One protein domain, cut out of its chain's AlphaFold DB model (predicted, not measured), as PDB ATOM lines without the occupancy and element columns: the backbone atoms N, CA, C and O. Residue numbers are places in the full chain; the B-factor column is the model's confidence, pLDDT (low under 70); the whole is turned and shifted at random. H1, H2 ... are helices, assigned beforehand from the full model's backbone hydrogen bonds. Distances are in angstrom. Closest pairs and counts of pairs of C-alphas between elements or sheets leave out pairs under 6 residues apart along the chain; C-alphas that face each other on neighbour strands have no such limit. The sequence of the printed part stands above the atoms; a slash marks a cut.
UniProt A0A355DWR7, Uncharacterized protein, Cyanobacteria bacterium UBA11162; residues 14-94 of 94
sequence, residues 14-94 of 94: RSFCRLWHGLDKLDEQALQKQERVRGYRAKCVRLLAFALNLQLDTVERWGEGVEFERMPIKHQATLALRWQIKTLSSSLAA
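Overview. This is residues 14 to 94 of the 94 residues of an uncharacterized protein of Cyanobacteria bacterium UBA11162 (UniProt A0A355DWR7). Two helices, H3 and the longer H5, meet as an L, the last residues of H3 at the first half of H5, and the short helix H1 sits in the angle of the L, side by side with H5 and crossing H3. The small helix H4 folds back on H3, H2 lies at the end of the body away from H5, and the end of H5 sticks out as an arm with residues 88 to 94. A long link without a named element, residues 61 to 73, leads from H4 to H5. The printed part has 81 residues with five named helices, H1 to H5 in order along the chain, and no named strand; the class is all helix. It is compact, with a radius of gyration of the C-alphas of 12.9 A and spans of 37 by 30 by 19 A.

Arrangement. H1, residues 14 to 20, is close to but not clearly touching H2, residues 28 to 35; their closest C-alphas, of Arg 18 and Leu 31, are 7.9 A apart. H1 only just touches H3, residues 40 to 52, with 3 pairs of C-alphas within 8 A, about perpendicular at 81 degrees; the closest are those of Cys 17 and Cys 44, 5.8 A. H3 is the hub, touching three other helices. It touches H4, residues 56 to 60, with residues 45 to 49 alone, closest at the C-alphas of Ala 49 and Leu 56, 5.5 A. With residues 51 to 52 alone it touches H5, residues 74 to 92, about perpendicular at 87 degrees; the closest C-alphas, of Ala 51 and Arg 82, are 6.7 A apart. H5 touches H1 with residues 79 to 83 alone, at a shallow tilt of 17 degrees, the same way; the C-alphas of Phe 16 and Leu 79 are closest, 6.6 A. H2 and H5 are apart. In H1, H2, H3 and H4 every O i to N i+4 pair is within hydrogen-bond range; in H5 14 of 15 are.

Along the chain. H1 begins at C-alpha 14, (3.047, -49.700, -48.125), and is 9.8 A long; H2 is 10.3 A and H4 6.1 A. H3 runs 18.2 A from C-alpha 40 at (2.228, -56.670, -39.897). H5 runs 28.5 A and ends at C-alpha 92, (20.809, -35.695, -35.289).

Size, cuts and confidence. The C-alphas farthest apart, of Arg 61 and Ala 94, are 37.8 A apart. The printed part has no cut. The link from H4 to H5 is long, with 13 residues. The mean pLDDT of the printed part is 90.6; residues 91 to 94 are under 70.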
ATOM      1  N   ARG A  14       2.211 -48.497 -48.190       94.31
ATOM      2  CA  ARG A  14       3.047 -49.700 -48.125       94.31
ATOM      3  C   ARG A  14       4.516 -49.322 -48.056       94.31
ATOM      4  O   ARG A  14       5.218 -49.776 -47.152       94.31
ATOM      5  N   SER A  15       4.970 -48.454 -48.956       93.31
ATOM      6  CA  SER A  15       6.344 -47.950 -48.978       93.31
ATOM      7  C   SER A  15       6.694 -47.241 -47.673       93.31
ATOM      8  O   SER A  15       7.760 -47.484 -47.107       93.31
ATOM      9  N   PHE A  16       5.772 -46.440 -47.128       94.50
ATOM     10  CA  PHE A  16       5.949 -45.813 -45.821       94.50
ATOM     11  C   PHE A  16       6.126 -46.836 -44.700       94.50
ATOM     12  O   PHE A  16       7.072 -46.724 -43.922       94.50
ATOM     13  N   CYS A  17       5.276 -47.863 -44.634       94.56
ATOM     14  CA  CYS A  17       5.438 -48.944 -43.667       94.56
ATOM     15  C   CYS A  17       6.781 -49.666 -43.798       94.56
ATOM     16  O   CYS A  17       7.458 -49.886 -42.791       94.56
ATOM     17  N   ARG A  18       7.172 -50.021 -45.031       93.62
ATOM     18  CA  ARG A  18       8.439 -50.705 -45.322       93.62
ATOM     19  C   ARG A  18       9.617 -49.887 -44.799       93.62
ATOM     20  O   ARG A  18      10.410 -50.387 -44.003       93.62
ATOM     21  N   LEU A  19       9.675 -48.611 -45.169       91.81
ATOM     22  CA  LEU A  19      10.722 -47.682 -44.747       91.81
ATOM     23  C   LEU A  19      10.736 -47.462 -43.232       91.81
ATOM     24  O   LEU A  19      11.795 -47.442 -42.609       91.81
ATOM     25  N   TRP A  20       9.565 -47.313 -42.612       91.75
ATOM     26  CA  TRP A  20       9.469 -47.077 -41.172       91.75
ATOM     27  C   TRP A  20       9.973 -48.262 -40.348       91.75
ATOM     28  O   TRP A  20      10.568 -48.075 -39.284       91.75
ATOM     29  N   HIS A  21       9.742 -49.475 -40.843       90.12
ATOM     30  CA  HIS A  21      10.210 -50.712 -40.229       90.12
ATOM     31  C   HIS A  21      11.633 -51.112 -40.655       90.12
ATOM     32  O   HIS A  21      12.104 -52.161 -40.221       90.12
ATOM     33  N   GLY A  22      12.328 -50.292 -41.455       88.44
ATOM     34  CA  GLY A  22      13.696 -50.567 -41.911       88.44
ATOM     35  C   GLY A  22      13.792 -51.760 -42.864       88.44
ATOM     36  O   GLY A  22      14.799 -52.464 -42.885       88.44
ATOM     37  N   LEU A  23      12.718 -52.028 -43.610       88.50
ATOM     38  CA  LEU A  23      12.642 -53.116 -44.582       88.50
ATOM     39  C   LEU A  23      13.150 -52.696 -45.971       88.50
ATOM     40  O   LEU A  23      13.157 -53.508 -46.884       88.50
ATOM     41  N   ASP A  24      13.592 -51.450 -46.144       83.19
ATOM     42  CA  ASP A  24      14.025 -50.878 -47.427       83.19
ATOM     43  C   ASP A  24      15.245 -51.569 -48.049       83.19
ATOM     44  O   ASP A  24      15.457 -51.476 -49.255       83.19
ATOM     45  N   LYS A  25      16.028 -52.285 -47.237       86.00
ATOM     46  CA  LYS A  25      17.232 -53.010 -47.674       86.00
ATOM     47  C   LYS A  25      16.975 -54.474 -48.024       86.00
ATOM     48  O   LYS A  25      17.914 -55.182 -48.376       86.00
ATOM     49  N   LEU A  26      15.742 -54.947 -47.854       88.25
ATOM     50  CA  LEU A  26      15.362 -56.321 -48.155       88.25
ATOM     51  C   LEU A  26      14.993 -56.461 -49.632       88.25
ATOM     52  O   LEU A  26      14.471 -55.535 -50.249       88.25
ATOM     53  N   ASP A  27      15.234 -57.644 -50.188       91.12
ATOM     54  CA  ASP A  27      14.719 -58.003 -51.503       91.12
ATOM     55  C   ASP A  27      13.185 -58.162 -51.482       91.12
ATOM     56  O   ASP A  27      12.560 -58.324 -50.428       91.12
ATOM     57  N   GLU A  28      12.560 -58.144 -52.660       87.50
ATOM     58  CA  GLU A  28      11.097 -58.183 -52.773       87.50
ATOM     59  C   GLU A  28      10.487 -59.490 -52.228       87.50
ATOM     60  O   GLU A  28       9.377 -59.468 -51.694       87.50
ATOM     61  N   GLN A  29      11.199 -60.625 -52.268       90.06
ATOM     62  CA  GLN A  29      10.689 -61.867 -51.670       90.06
ATOM     63  C   GLN A  29      10.709 -61.795 -50.141       90.06
ATOM     64  O   GLN A  29       9.740 -62.188 -49.482       90.06
ATOM     65  N   ALA A  30      11.786 -61.267 -49.560       89.62
ATOM     66  CA  ALA A  30      11.887 -61.046 -48.124       89.62
ATOM     67  C   ALA A  30      10.862 -60.013 -47.631       89.62
ATOM     68  O   ALA A  30      10.239 -60.227 -46.586       89.62
ATOM     69  N   LEU A  31      10.614 -58.951 -48.404       90.62
ATOM     70  CA  LEU A  31       9.559 -57.969 -48.142       90.62
ATOM     71  C   LEU A  31       8.182 -58.626 -48.082       90.62
ATOM     72  O   LEU A  31       7.492 -58.511 -47.070       90.62
ATOM     73  N   GLN A  32       7.813 -59.393 -49.108       89.44
ATOM     74  CA  GLN A  32       6.536 -60.106 -49.132       89.44
ATOM     75  C   GLN A  32       6.401 -61.092 -47.969       89.44
ATOM     76  O   GLN A  32       5.320 -61.244 -47.397       89.44
ATOM     77  N   LYS A  33       7.496 -61.755 -47.579       91.56
ATOM     78  CA  LYS A  33       7.504 -62.643 -46.411       91.56
ATOM     79  C   LYS A  33       7.212 -61.872 -45.123       91.56
ATOM     80  O   LYS A  33       6.412 -62.348 -44.322       91.56
ATOM     81  N   GLN A  34       7.818 -60.698 -44.937       91.56
ATOM     82  CA  GLN A  34       7.567 -59.832 -43.778       91.56
ATOM     83  C   GLN A  34       6.140 -59.278 -43.771       91.56
ATOM     84  O   GLN A  34       5.481 -59.280 -42.733       91.56
ATOM     85  N   GLU A  35       5.619 -58.884 -44.929       90.25
ATOM     86  CA  GLU A  35       4.255 -58.364 -45.070       90.25
ATOM     87  C   GLU A  35       3.180 -59.408 -44.743       90.25
ATOM     88  O   GLU A  35       2.104 -59.064 -44.250       90.25
ATOM     89  N   ARG A  36       3.489 -60.694 -44.956       90.50
ATOM     90  CA  ARG A  36       2.632 -61.834 -44.594       90.50
ATOM     91  C   ARG A  36       2.721 -62.225 -43.117       90.50
ATOM     92  O   ARG A  36       1.922 -63.046 -42.664       90.50
ATOM     93  N   VAL A  37       3.665 -61.673 -42.348       92.62
ATOM     94  CA  VAL A  37       3.771 -61.966 -40.912       92.62
ATOM     95  C   VAL A  37       2.502 -61.501 -40.204       92.62
ATOM     96  O   VAL A  37       2.030 -60.372 -40.378       92.62
ATOM     97  N   ARG A  38       1.956 -62.372 -39.348       90.75
ATOM     98  CA  ARG A  38       0.757 -62.072 -38.563       90.75
ATOM     99  C   ARG A  38       0.935 -60.756 -37.802       90.75
ATOM    100  O   ARG A  38       1.870 -60.582 -37.025       90.75
ATOM    101  N   GLY A  39       0.002 -59.834 -38.019       92.00
ATOM    102  CA  GLY A  39      -0.012 -58.534 -37.354       92.00
ATOM    103  C   GLY A  39       0.827 -57.445 -38.027       92.00
ATOM    104  O   GLY A  39       0.766 -56.312 -37.554       92.00
ATOM    105  N   TYR A  40       1.541 -57.717 -39.128       93.19
ATOM    106  CA  TYR A  40       2.228 -56.670 -39.897       93.19
ATOM    107  C   TYR A  40       1.251 -55.571 -40.334       93.19
ATOM    108  O   TYR A  40       1.437 -54.400 -40.007       93.19
ATOM    109  N   ARG A  41       0.126 -55.957 -40.947       93.81
ATOM    110  CA  ARG A  41      -0.924 -55.008 -41.337       93.81
ATOM    111  C   ARG A  41      -1.450 -54.191 -40.150       93.81
ATOM    112  O   ARG A  41      -1.607 -52.982 -40.262       93.81
ATOM    113  N   ALA A  42      -1.688 -54.820 -38.999       95.00
ATOM    114  CA  ALA A  42      -2.168 -54.114 -37.808       95.00
ATOM    115  C   ALA A  42      -1.148 -53.081 -37.292       95.00
ATOM    116  O   ALA A  42      -1.534 -51.998 -36.851       95.00
ATOM    117  N   LYS A  43       0.156 -53.382 -37.387       95.56
ATOM    118  CA  LYS A  43       1.227 -52.414 -37.098       95.56
ATOM    119  C   LYS A  43       1.184 -51.244 -38.081       95.56
ATOM    120  O   LYS A  43       1.213 -50.101 -37.635       95.56
ATOM    121  N   CYS A  44       1.021 -51.526 -39.373       95.94
ATOM    122  CA  CYS A  44       0.852 -50.503 -40.404       95.94
ATOM    123  C   CYS A  44      -0.343 -49.587 -40.151       95.94
ATOM    124  O   CYS A  44      -0.191 -48.373 -40.189       95.94
ATOM    125  N   VAL A  45      -1.514 -50.142 -39.827       96.62
ATOM    126  CA  VAL A  45      -2.716 -49.349 -39.523       96.62
ATOM    127  C   VAL A  45      -2.452 -48.376 -38.377       96.62
ATOM    128  O   VAL A  45      -2.719 -47.184 -38.508       96.62
ATOM    129  N   ARG A  46      -1.882 -48.864 -37.267       96.94
ATOM    130  CA  ARG A  46      -1.552 -48.024 -36.104       96.94
ATOM    131  C   ARG A  46      -0.545 -46.937 -36.456       96.94
ATOM    132  O   ARG A  46      -0.698 -45.795 -36.033       96.94
ATOM    133  N   LEU A  47       0.469 -47.294 -37.237       96.19
ATOM    134  CA  LEU A  47       1.497 -46.370 -37.683       96.19
ATOM    135  C   LEU A  47       0.917 -45.267 -38.580       96.19
ATOM    136  O   LEU A  47       1.187 -44.094 -38.346       96.19
ATOM    137  N   LEU A  48       0.112 -45.627 -39.579       96.06
ATOM    138  CA  LEU A  48      -0.520 -44.686 -40.506       96.06
ATOM    139  C   LEU A  48      -1.506 -43.765 -39.782       96.06
ATOM    140  O   LEU A  48      -1.481 -42.556 -39.997       96.06
ATOM    141  N   ALA A  49      -2.318 -44.317 -38.878       96.88
ATOM    142  CA  ALA A  49      -3.239 -43.544 -38.051       96.88
ATOM    143  C   ALA A  49      -2.490 -42.503 -37.207       96.88
ATOM    144  O   ALA A  49      -2.859 -41.332 -37.194       96.88
ATOM    145  N   PHE A  50      -1.379 -42.902 -36.580       95.38
ATOM    146  CA  PHE A  50      -0.522 -41.992 -35.824       95.38
ATOM    147  C   PHE A  50       0.165 -40.945 -36.712       95.38
ATOM    148  O   PHE A  50       0.196 -39.766 -36.370       95.38
ATOM    149  N   ALA A  51       0.719 -41.355 -37.854       94.38
ATOM    150  CA  ALA A  51       1.444 -40.470 -38.763       94.38
ATOM    151  C   ALA A  51       0.543 -39.400 -39.395       94.38
ATOM    152  O   ALA A  51       0.997 -38.280 -39.625       94.38
ATOM    153  N   LEU A  52      -0.717 -39.744 -39.665       94.62
ATOM    154  CA  LEU A  52      -1.690 -38.882 -40.337       94.62
ATOM    155  C   LEU A  52      -2.692 -38.234 -39.377       94.62
ATOM    156  O   LEU A  52      -3.542 -37.468 -39.825       94.62
ATOM    157  N   ASN A  53      -2.585 -38.528 -38.078       95.31
ATOM    158  CA  ASN A  53      -3.525 -38.101 -37.043       95.31
ATOM    159  C   ASN A  53      -4.986 -38.462 -37.383       95.31
ATOM    160  O   ASN A  53      -5.887 -37.623 -37.349       95.31
ATOM    161  N   LEU A  54      -5.207 -39.721 -37.760       96.12
ATOM    162  CA  LEU A  54      -6.511 -40.274 -38.127       96.12
ATOM    163  C   LEU A  54      -6.937 -41.363 -37.139       96.12
ATOM    164  O   LEU A  54      -6.121 -41.931 -36.417       96.12
ATOM    165  N   GLN A  55      -8.228 -41.690 -37.146       96.75
ATOM    166  CA  GLN A  55      -8.752 -42.847 -36.424       96.75
ATOM    167  C   GLN A  55      -8.308 -44.156 -37.093       96.75
ATOM    168  O   GLN A  55      -8.172 -44.220 -38.316       96.75
ATOM    169  N   LEU A  56      -8.125 -45.213 -36.292       95.81
ATOM    170  CA  LEU A  56      -7.736 -46.538 -36.795       95.81
ATOM    171  C   LEU A  56      -8.744 -47.061 -37.825       95.81
ATOM    172  O   LEU A  56      -8.337 -47.463 -38.910       95.81
ATOM    173  N   ASP A  57     -10.041 -46.953 -37.524       95.94
ATOM    174  CA  ASP A  57     -11.136 -47.385 -38.403       95.94
ATOM    175  C   ASP A  57     -11.076 -46.709 -39.789       95.94
ATOM    176  O   ASP A  57     -11.265 -47.368 -40.812       95.94
ATOM    177  N   THR A  58     -10.703 -45.425 -39.855       95.81
ATOM    178  CA  THR A  58     -10.517 -44.714 -41.130       95.81
ATOM    179  C   THR A  58      -9.453 -45.386 -41.994       95.81
ATOM    180  O   THR A  58      -9.658 -45.572 -43.191       95.81
ATOM    181  N   VAL A  59      -8.323 -45.753 -41.388       95.31
ATOM    182  CA  VAL A  59      -7.200 -46.394 -42.082       95.31
ATOM    183  C   VAL A  59      -7.524 -47.847 -42.420       95.31
ATOM    184  O   VAL A  59      -7.164 -48.328 -43.494       95.31
ATOM    185  N   GLU A  60      -8.243 -48.557 -41.549       94.94
ATOM    186  CA  GLU A  60      -8.673 -49.932 -41.814       94.94
ATOM    187  C   GLU A  60      -9.555 -50.031 -43.058       94.94
ATOM    188  O   GLU A  60      -9.422 -50.987 -43.824       94.94
ATOM    189  N   ARG A  61     -10.377 -49.008 -43.318       95.75
ATOM    190  CA  ARG A  61     -11.225 -48.922 -44.514       95.75
ATOM    191  C   ARG A  61     -10.446 -48.683 -45.808       95.75
ATOM    192  O   ARG A  61     -11.019 -48.859 -46.882       95.75
ATOM    193  N   TRP A  62      -9.155 -48.352 -45.768       95.12
ATOM    194  CA  TRP A  62      -8.376 -48.098 -46.987       95.12
ATOM    195  C   TRP A  62      -8.053 -49.344 -47.817       95.12
ATOM    196  O   TRP A  62      -7.554 -49.222 -48.927       95.12
ATOM    197  N   GLY A  63      -8.401 -50.537 -47.344       92.75
ATOM    198  CA  GLY A  63      -8.280 -51.777 -48.110       92.75
ATOM    199  C   GLY A  63      -7.920 -52.950 -47.211       92.75
ATOM    200  O   GLY A  63      -7.445 -52.756 -46.095       92.75
ATOM    201  N   GLU A  64      -8.147 -54.172 -47.678       88.81
ATOM    202  CA  GLU A  64      -7.870 -55.379 -46.886       88.81
ATOM    203  C   GLU A  64      -6.378 -55.750 -46.894       88.81
ATOM    204  O   GLU A  64      -5.864 -56.285 -45.911       88.81
ATOM    205  N   GLY A  65      -5.661 -55.402 -47.967       90.94
ATOM    206  CA  GLY A  65      -4.233 -55.668 -48.135       90.94
ATOM    207  C   GLY A  65      -3.299 -54.660 -47.457       90.94
ATOM    208  O   GLY A  65      -3.726 -53.722 -46.782       90.94
ATOM    209  N   VAL A  66      -1.995 -54.864 -47.668       91.56
ATOM    210  CA  VAL A  66      -0.919 -53.961 -47.212       91.56
ATOM    211  C   VAL A  66      -0.672 -52.786 -48.167       91.56
ATOM    212  O   VAL A  66       0.070 -51.878 -47.807       91.56
ATOM    213  N   GLU A  67      -1.321 -52.776 -49.338       92.38
ATOM    214  CA  GLU A  67      -1.249 -51.682 -50.319       92.38
ATOM    215  C   GLU A  67      -2.074 -50.455 -49.907       92.38
ATOM    216  O   GLU A  67      -1.756 -49.339 -50.304       92.38
ATOM    217  N   PHE A  68      -3.140 -50.652 -49.117       94.25
ATOM    218  CA  PHE A  68      -4.112 -49.608 -48.764       94.25
ATOM    219  C   PHE A  68      -4.635 -48.838 -49.996       94.25
ATOM    220  O   PHE A  68      -4.602 -47.610 -50.039       94.25
ATOM    221  N   GLU A  69      -5.133 -49.567 -50.999       93.00
ATOM    222  CA  GLU A  69      -5.514 -49.064 -52.334       93.00
ATOM    223  C   GLU A  69      -6.470 -47.858 -52.326       93.00
ATOM    224  O   GLU A  69      -6.449 -47.035 -53.237       93.00
ATOM    225  N   ARG A  70      -7.313 -47.727 -51.294       94.88
ATOM    226  CA  ARG A  70      -8.275 -46.625 -51.133       94.88
ATOM    227  C   ARG A  70      -7.726 -45.449 -50.321       94.88
ATOM    228  O   ARG A  70      -8.499 -44.569 -49.942       94.88
ATOM    229  N   MET A  71      -6.427 -45.413 -50.021       94.62
ATOM    230  CA  MET A  71      -5.812 -44.276 -49.341       94.62
ATOM    231  C   MET A  71      -5.897 -43.016 -50.224       94.62
ATOM    232  O   MET A  71      -5.397 -43.013 -51.349       94.62
ATOM    233  N   PRO A  72      -6.454 -41.900 -49.719       93.94
ATOM    234  CA  PRO A  72      -6.469 -40.641 -50.459       93.94
ATOM    235  C   PRO A  72      -5.059 -40.109 -50.769       93.94
ATOM    236  O   PRO A  72      -4.228 -39.980 -49.868       93.94
ATOM    237  N   ILE A  73      -4.826 -39.682 -52.017       92.00
ATOM    238  CA  ILE A  73      -3.521 -39.182 -52.512       92.00
ATOM    239  C   ILE A  73      -2.974 -38.027 -51.660       92.00
ATOM    240  O   ILE A  73      -1.771 -37.943 -51.427       92.00
ATOM    241  N   LYS A  74      -3.853 -37.175 -51.110       92.12
ATOM    242  CA  LYS A  74      -3.471 -36.059 -50.225       92.12
ATOM    243  C   LYS A  74      -2.603 -36.480 -49.031       92.12
ATOM    244  O   LYS A  74      -1.842 -35.664 -48.525       92.12
ATOM    245  N   HIS A  75      -2.699 -37.734 -48.583       93.19
ATOM    246  CA  HIS A  75      -1.914 -38.237 -47.458       93.19
ATOM    247  C   HIS A  75      -0.483 -38.631 -47.842       93.19
ATOM    248  O   HIS A  75       0.376 -38.673 -46.964       93.19
ATOM    249  N   GLN A  76      -0.185 -38.852 -49.127       93.94
ATOM    250  CA  GLN A  76       1.138 -39.305 -49.573       93.94
ATOM    251  C   GLN A  76       2.245 -38.286 -49.276       93.94
ATOM    252  O   GLN A  76       3.336 -38.665 -48.851       93.94
ATOM    253  N   ALA A  77       1.959 -36.991 -49.451       92.44
ATOM    254  CA  ALA A  77       2.902 -35.919 -49.125       92.44
ATOM    255  C   ALA A  77       3.170 -35.838 -47.611       92.44
ATOM    256  O   ALA A  77       4.303 -35.643 -47.174       92.44
ATOM    257  N   THR A  78       2.136 -36.048 -46.788       94.31
ATOM    258  CA  THR A  78       2.274 -36.073 -45.325       94.31
ATOM    259  C   THR A  78       3.100 -37.270 -44.855       94.31
ATOM    260  O   THR A  78       3.959 -37.108 -43.989       94.31
ATOM    261  N   LEU A  79       2.886 -38.459 -45.432       94.44
ATOM    262  CA  LEU A  79       3.680 -39.654 -45.119       94.44
ATOM    263  C   LEU A  79       5.157 -39.462 -45.474       94.44
ATOM    264  O   LEU A  79       6.027 -39.759 -44.652       94.44
ATOM    265  N   ALA A  80       5.435 -38.906 -46.655       92.94
ATOM    266  CA  ALA A  80       6.786 -38.566 -47.084       92.94
ATOM    267  C   ALA A  80       7.471 -37.610 -46.092       92.94
ATOM    268  O   ALA A  80       8.549 -37.920 -45.583       92.94
ATOM    269  N   LEU A  81       6.813 -36.499 -45.742       91.12
ATOM    270  CA  LEU A  81       7.336 -35.533 -44.773       91.12
ATOM    271  C   LEU A  81       7.593 -36.176 -43.402       91.12
ATOM    272  O   LEU A  81       8.632 -35.947 -42.784       91.12
ATOM    273  N   ARG A  82       6.669 -37.015 -42.921       93.31
ATOM    274  CA  ARG A  82       6.804 -37.686 -41.621       93.31
ATOM    275  C   ARG A  82       8.007 -38.622 -41.587       93.31
ATOM    276  O   ARG A  82       8.719 -38.659 -40.582       93.31
ATOM    277  N   TRP A  83       8.236 -39.368 -42.665       90.38
ATOM    278  CA  TRP A  83       9.412 -40.220 -42.783       90.38
ATOM    279  C   TRP A  83      10.705 -39.394 -42.845       90.38
ATOM    280  O   TRP A  83      11.645 -39.713 -42.122       90.38
ATOM    281  N   GLN A  84      10.734 -38.293 -43.602       90.12
ATOM    282  CA  GLN A  84      11.896 -37.396 -43.661       90.12
ATOM    283  C   GLN A  84      12.262 -36.853 -42.275       90.12
ATOM    284  O   GLN A  84      13.411 -36.964 -41.853       90.12
ATOM    285  N   ILE A  85      11.276 -36.346 -41.526       89.81
ATOM    286  CA  ILE A  85      11.478 -35.854 -40.155       89.81
ATOM    287  C   ILE A  85      12.044 -36.961 -39.259       89.81
ATOM    288  O   ILE A  85      12.998 -36.719 -38.519       89.81
ATOM    289  N   LYS A  86      11.503 -38.185 -39.343       89.31
ATOM    290  CA  LYS A  86      12.035 -39.331 -38.595       89.31
ATOM    291  C   LYS A  86      13.501 -39.587 -38.947       89.31
ATOM    292  O   LYS A  86      14.316 -39.686 -38.033       89.31
ATOM    293  N   THR A  87      13.834 -39.684 -40.229       86.75
ATOM    294  CA  THR A  87      15.194 -39.987 -40.698       86.75
ATOM    295  C   THR A  87      16.194 -38.917 -40.257       86.75
ATOM    296  O   THR A  87      17.251 -39.243 -39.714       86.75
ATOM    297  N   LEU A  88      15.830 -37.641 -40.394       85.62
ATOM    298  CA  LEU A  88      16.657 -36.519 -39.948       85.62
ATOM    299  C   LEU A  88      16.830 -36.510 -38.423       85.62
ATOM    300  O   LEU A  88      17.942 -36.333 -37.938       85.62
ATOM    301  N   SER A  89      15.766 -36.783 -37.660       83.94
ATOM    302  CA  SER A  89      15.847 -36.867 -36.195       83.94
ATOM    303  C   SER A  89      16.761 -37.997 -35.717       83.94
ATOM    304  O   SER A  89      17.512 -37.813 -34.766       83.94
ATOM    305  N   SER A  90      16.766 -39.144 -36.409       76.00
ATOM    306  CA  SER A  90      17.696 -40.234 -36.099       76.00
ATOM    307  C   SER A  90      19.141 -39.907 -36.467       76.00
ATOM    308  O   SER A  90      20.043 -40.438 -35.834       76.00
ATOM    309  N   SER A  91      19.364 -39.037 -37.456       67.62
ATOM    310  CA  SER A  91      20.706 -38.586 -37.840       67.62
ATOM    311  C   SER A  91      21.266 -37.510 -36.912       67.62
ATOM    312  O   SER A  91      22.478 -37.369 -36.840       67.62
ATOM    313  N   LEU A  92      20.408 -36.725 -36.256       62.56
ATOM    314  CA  LEU A  92      20.809 -35.695 -35.289       62.56
ATOM    315  C   LEU A  92      21.055 -36.268 -33.886       62.56
ATOM    316  O   LEU A  92      21.674 -35.611 -33.057       62.56
ATOM    317  N   ALA A  93      20.539 -37.468 -33.614       57.06
ATOM    318  CA  ALA A  93      20.710 -38.182 -32.350       57.06
ATOM    319  C   ALA A  93      21.912 -39.154 -32.344       57.06
ATOM    320  O   ALA A  93      22.091 -39.865 -31.355       57.06
ATOM    321  N   ALA A  94      22.689 -39.209 -33.431       47.62
ATOM    322  CA  ALA A  94      23.889 -40.033 -33.600       47.62
ATOM    323  C   ALA A  94      25.135 -39.143 -33.684       47.62
ATOM    324  O   ALA A  94      26.185 -39.578 -33.162       47.62
TER     325      ALA A  94